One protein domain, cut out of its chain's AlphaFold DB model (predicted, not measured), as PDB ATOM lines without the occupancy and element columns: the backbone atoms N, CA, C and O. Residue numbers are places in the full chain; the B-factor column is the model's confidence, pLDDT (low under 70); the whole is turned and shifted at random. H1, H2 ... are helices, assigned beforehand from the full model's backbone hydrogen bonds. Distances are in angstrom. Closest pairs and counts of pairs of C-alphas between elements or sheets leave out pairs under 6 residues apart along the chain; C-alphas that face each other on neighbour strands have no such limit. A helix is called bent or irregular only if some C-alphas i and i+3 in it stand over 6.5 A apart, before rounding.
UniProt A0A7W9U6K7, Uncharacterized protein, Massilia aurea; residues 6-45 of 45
ATOM      1  N   TYR A   6     120.720 144.380  80.594       54.78
ATOM      2  CA  TYR A   6     121.845 143.449  80.621       54.78
ATOM      3  C   TYR A   6     122.721 143.597  81.869       54.78
ATOM      4  O   TYR A   6     123.014 142.598  82.520       54.78
ATOM      5  N   ASN A   7     123.070 144.820  82.277       59.41
ATOM      6  CA  ASN A   7     123.911 145.045  83.453       59.41
ATOM      7  C   ASN A   7     123.243 144.545  84.749       59.41
ATOM      8  O   ASN A   7     123.915 143.984  85.608       59.41
ATOM      9  N   LYS A   8     121.912 144.666  84.877       56.78
ATOM     10  CA  LYS A   8     121.173 144.120  86.035       56.78
ATOM     11  C   LYS A   8     121.143 142.591  86.050       56.78
ATOM     12  O   LYS A   8     121.227 142.011  87.129       56.78
ATOM     13  N   ILE A   9     121.070 141.939  84.887       62.06
ATOM     14  CA  ILE A   9     121.105 140.469  84.793       62.06
ATOM     15  C   ILE A   9     122.486 139.928  85.197       62.06
ATOM     16  O   ILE A   9     122.564 138.865  85.812       62.06
ATOM     17  N   TYR A  10     123.564 140.660  84.899       58.59
ATOM     18  CA  TYR A  10     124.926 140.277  85.288       58.59
ATOM     19  C   TYR A  10     125.274 140.648  86.740       58.59
ATOM     20  O   TYR A  10     125.839 139.813  87.440       58.59
ATOM     21  N   LEU A  11     124.879 141.826  87.246       59.44
ATOM     22  CA  LEU A  11     125.102 142.191  88.658       59.44
ATOM     23  C   LEU A  11     124.238 141.367  89.628       59.44
ATOM     24  O   LEU A  11     124.712 140.976  90.696       59.44
ATOM     25  N   GLY A  12     122.988 141.067  89.254       56.09
ATOM     26  CA  GLY A  12     122.091 140.201  90.031       56.09
ATOM     27  C   GLY A  12     122.528 138.733  90.040       56.09
ATOM     28  O   GLY A  12     122.122 137.970  90.910       56.09
ATOM     29  N   ARG A  13     123.410 138.351  89.109       59.44
ATOM     30  CA  ARG A  13     124.079 137.049  89.045       59.44
ATOM     31  C   ARG A  13     125.489 137.137  89.628       59.44
ATOM     32  O   ARG A  13     126.421 136.534  89.101       59.44
ATOM     33  N   SER A  14     125.654 137.872  90.729       60.78
ATOM     34  CA  SER A  14     126.806 137.662  91.607       60.78
ATOM     35  C   SER A  14     126.795 136.187  91.982       60.78
ATOM     36  O   SER A  14     125.888 135.732  92.676       60.78
ATOM     37  N   SER A  15     127.719 135.426  91.392       64.06
ATOM     38  CA  SER A  15     127.755 133.972  91.488       64.06
ATOM     39  C   SER A  15     127.644 133.594  92.957       64.06
ATOM     40  O   SER A  15     128.529 133.915  93.748       64.06
ATOM     41  N   VAL A  16     126.539 132.949  93.334       62.88
ATOM     42  CA  VAL A  16     126.275 132.520  94.716       62.88
ATOM     43  C   VAL A  16     127.453 131.681  95.232       62.88
ATOM     44  O   VAL A  16     127.834 131.791  96.389       62.88
ATOM     45  N   LEU A  17     128.124 130.952  94.334       62.94
ATOM     46  CA  LEU A  17     129.332 130.162  94.589       62.94
ATOM     47  C   LEU A  17     130.629 130.987  94.711       62.94
ATOM     48  O   LEU A  17     131.606 130.508  95.283       62.94
ATOM     49  N   GLY A  18     130.661 132.213  94.187       66.38
ATOM     50  CA  GLY A  18     131.768 133.163  94.345       66.38
ATOM     51  C   GLY A  18     131.678 134.003  95.623       66.38
ATOM     52  O   GLY A  18     132.636 134.685  95.981       66.38
ATOM     53  N   SER A  19     130.544 133.959  96.330       75.44
ATOM     54  CA  SER A  19     130.371 134.669  97.596       75.44
ATOM     55  C   SER A  19     131.102 133.944  98.726       75.44
ATOM     56  O   SER A  19     130.778 132.805  99.073       75.44
ATOM     57  N   ARG A  20     132.065 134.628  99.352       81.75
ATOM     58  CA  ARG A  20     132.839 134.103 100.490       81.75
ATOM     59  C   ARG A  20     131.941 133.660 101.649       81.75
ATOM     60  O   ARG A  20     132.226 132.654 102.288       81.75
ATOM     61  N   SER A  21     130.832 134.364 101.876       81.81
ATOM     62  CA  SER A  21     129.852 134.005 102.907       81.81
ATOM     63  C   SER A  21     129.165 132.670 102.615       81.81
ATOM     64  O   SER A  21     128.961 131.876 103.528       81.81
ATOM     65  N   VAL A  22     128.854 132.387 101.347       84.56
ATOM     66  CA  VAL A  22     128.236 131.115 100.940       84.56
ATOM     67  C   VAL A  22     129.241 129.971 101.036       84.56
ATOM     68  O   VAL A  22     128.900 128.903 101.531       84.56
ATOM     69  N   GLN A  23     130.494 130.199 100.634       87.19
ATOM     70  CA  GLN A  23     131.557 129.202 100.797       87.19
ATOM     71  C   GLN A  23     131.778 128.844 102.273       87.19
ATOM     72  O   GLN A  23     131.868 127.667 102.609       87.19
ATOM     73  N   LEU A  24     131.791 129.838 103.168       90.56
ATOM     74  CA  LEU A  24     131.878 129.600 104.611       90.56
ATOM     75  C   LEU A  24     130.665 128.830 105.141       90.56
ATOM     76  O   LEU A  24     130.839 127.884 105.905       90.56
ATOM     77  N   ALA A  25     129.452 129.186 104.711       91.44
ATOM     78  CA  ALA A  25     128.238 128.469 105.098       91.44
ATOM     79  C   ALA A  25     128.272 126.996 104.654       91.44
ATOM     80  O   ALA A  25     127.898 126.117 105.428       91.44
ATOM     81  N   LEU A  26     128.774 126.717 103.447       91.69
ATOM     82  CA  LEU A  26     128.952 125.352 102.946       91.69
ATOM     83  C   LEU A  26     129.960 124.565 103.788       91.69
ATOM     84  O   LEU A  26     129.659 123.452 104.210       91.69
ATOM     85  N   VAL A  27     131.126 125.147 104.083       94.50
ATOM     86  CA  VAL A  27     132.154 124.490 104.911       94.50
ATOM     87  C   VAL A  27     131.621 124.189 106.313       94.50
ATOM     88  O   VAL A  27     131.770 123.070 106.803       94.50
ATOM     89  N   LEU A  28     130.946 125.155 106.943       94.94
ATOM     90  CA  LEU A  28     130.331 124.963 108.258       94.94
ATOM     91  C   LEU A  28     129.227 123.901 108.222       94.94
ATOM     92  O   LEU A  28     129.158 123.072 109.127       94.94
ATOM     93  N   GLY A  29     128.405 123.876 107.170       94.12
ATOM     94  CA  GLY A  29     127.371 122.856 106.983       94.12
ATOM     95  C   GLY A  29     127.948 121.444 106.840       94.12
ATOM     96  O   GLY A  29     127.430 120.496 107.435       94.12
ATOM     97  N   VAL A  30     129.061 121.293 106.118       95.56
ATOM     98  CA  VAL A  30     129.758 120.003 105.984       95.56
ATOM     99  C   VAL A  30     130.336 119.551 107.327       95.56
ATOM    100  O   VAL A  30     130.121 118.411 107.733       95.56
ATOM    101  N   LEU A  31     131.002 120.439 108.067       94.50
ATOM    102  CA  LEU A  31     131.546 120.104 109.388       94.50
ATOM    103  C   LEU A  31     130.444 119.746 110.396       94.50
ATOM    104  O   LEU A  31     130.565 118.761 111.125       94.50
ATOM    105  N   ALA A  32     129.349 120.508 110.407       94.31
ATOM    106  CA  ALA A  32     128.209 120.253 111.282       94.31
ATOM    107  C   ALA A  32     127.526 118.915 110.959       94.31
ATOM    108  O   ALA A  32     127.219 118.148 111.870       94.31
ATOM    109  N   SER A  33     127.325 118.604 109.676       92.94
ATOM    110  CA  SER A  33     126.708 117.339 109.255       92.94
ATOM    111  C   SER A  33     127.589 116.128 109.567       92.94
ATOM    112  O   SER A  33     127.068 115.111 110.026       92.94
ATOM    113  N   ALA A  34     128.912 116.243 109.426       94.38
ATOM    114  CA  ALA A  34     129.844 115.197 109.844       94.38
ATOM    115  C   ALA A  34     129.788 114.946 111.364       94.38
ATOM    116  O   ALA A  34     129.701 113.795 111.799       94.38
ATOM    117  N   GLY A  35     129.776 116.011 112.174       91.75
ATOM    118  CA  GLY A  35     129.654 115.904 113.631       91.75
ATOM    119  C   GLY A  35     128.322 115.294 114.075       91.75
ATOM    120  O   GLY A  35     128.300 114.406 114.929       91.75
ATOM    121  N   LEU A  36     127.214 115.711 113.455       92.31
ATOM    122  CA  LEU A  36     125.891 115.140 113.712       92.31
ATOM    123  C   LEU A  36     125.816 113.670 113.293       92.31
ATOM    124  O   LEU A  36     125.317 112.847 114.057       92.31
ATOM    125  N   GLY A  37     126.355 113.320 112.124       94.19
ATOM    126  CA  GLY A  37     126.424 111.937 111.661       94.19
ATOM    127  C   GLY A  37     127.202 111.047 112.629       94.19
ATOM    128  O   GLY A  37     126.737 109.961 112.975       94.19
ATOM    129  N   TRP A  38     128.336 111.534 113.141       93.06
ATOM    130  CA  TRP A  38     129.100 110.837 114.175       93.06
ATOM    131  C   TRP A  38     128.304 110.651 115.471       93.06
ATOM    132  O   TRP A  38     128.271 109.546 116.008       93.06
ATOM    133  N   LEU A  39     127.633 111.697 115.965       92.50
ATOM    134  CA  LEU A  39     126.806 111.611 117.174       92.50
ATOM    135  C   LEU A  39     125.657 110.612 117.023       92.50
ATOM    136  O   LEU A  39     125.405 109.836 117.944       92.50
ATOM    137  N   ILE A  40     124.989 110.593 115.868       94.44
ATOM    138  CA  ILE A  40     123.926 109.625 115.571       94.44
ATOM    139  C   ILE A  40     124.500 108.205 115.574       94.44
ATOM    140  O   ILE A  40     123.976 107.334 116.266       94.44
ATOM    141  N   LEU A  41     125.615 107.980 114.869       93.25
ATOM    142  CA  LEU A  41     126.269 106.671 114.809       93.25
ATOM    143  C   LEU A  41     126.727 106.196 116.196       93.25
ATOM    144  O   LEU A  41     126.613 105.018 116.519       93.25
ATOM    145  N   ARG A  42     127.229 107.120 117.024       90.06
ATOM    146  CA  ARG A  42     127.629 106.866 118.412       90.06
ATOM    147  C   ARG A  42     126.438 106.538 119.306       90.06
ATOM    148  O   ARG A  42     126.608 105.745 120.219       90.06
ATOM    149  N   SER A  43     125.286 107.159 119.072       86.94
ATOM    150  CA  SER A  43     124.072 106.958 119.878       86.94
ATOM    151  C   SER A  43     123.364 105.645 119.546       86.94
ATOM    152  O   SER A  43     122.653 105.104 120.385       86.94
ATOM    153  N   LEU A  44     123.562 105.129 118.332       89.31
ATOM    154  CA  LEU A  44     123.031 103.842 117.878       89.31
ATOM    155  C   LEU A  44     123.940 102.648 118.226       89.31
ATOM    156  O   LEU A  44     123.615 101.522 117.852       89.31
ATOM    157  N   ARG A  45     125.076 102.882 118.895       65.38
ATOM    158  CA  ARG A  45     126.104 101.882 119.210       65.38
ATOM    159  C   ARG A  45     126.351 101.789 120.708       65.38
ATOM    160  O   ARG A  45     126.329 100.650 121.211       65.38
TER     161      ARG A  45
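Overview. This is residues 6 to 45 of the 45 residues of an uncharacterized protein of Massilia aurea (UniProt A0A7W9U6K7). A thin rod is made by one long, straight helix, H2, with a winding link running out from its first end to a small helix, H1, at the far tip. H1 and H2 do not fold back on each other: they follow one another along the long axis, with no packed core. The printed part has 40 residues with two named helices, H1 then H2, and no named strand, and its class is all helix. It is extended, with a radius of gyration of the C-alphas of 17.1 A and spans of 57 by 13 by 7 A.

Arrangement. H1, residues 6 to 11, is apart from H2, residues 20 to 43. A short link of 8 residues joins them. Residues 6 to 16, of which 6 to 11 belong to H1, stand free. Residues 18 to 25, of which 20 to 25 belong to H2, and residues 27 to 45, of which 27 to 43 belong to H2, also stand free. In H1 and H2 every backbone O i to N i+4 pair is within hydrogen-bond range.

Along the chain. H1 begins at C-alpha 6, at (121.845, 143.449, 80.621), and ends at Leu 11. H2 begins at C-alpha 20, at (132.839, 134.103, 100.490), and ends at C-alpha 43, at (124.072, 106.958, 119.878). From first to last C-alpha H1 measures 8.8 A and H2 34.5 A. Neither helix is bent.

Size, cuts and confidence. The C-alphas of Tyr 6 and Arg 45, the first and last printed residues, are the two farthest apart, at 56.9 A. Arg 45 is the chain's last residue. The printed part has no cut and no long link. The mean pLDDT of the printed part is 80.2. Residues 6 to 18 and residue 45 are under 70; the mean is 59 in H1 and 91 in H2.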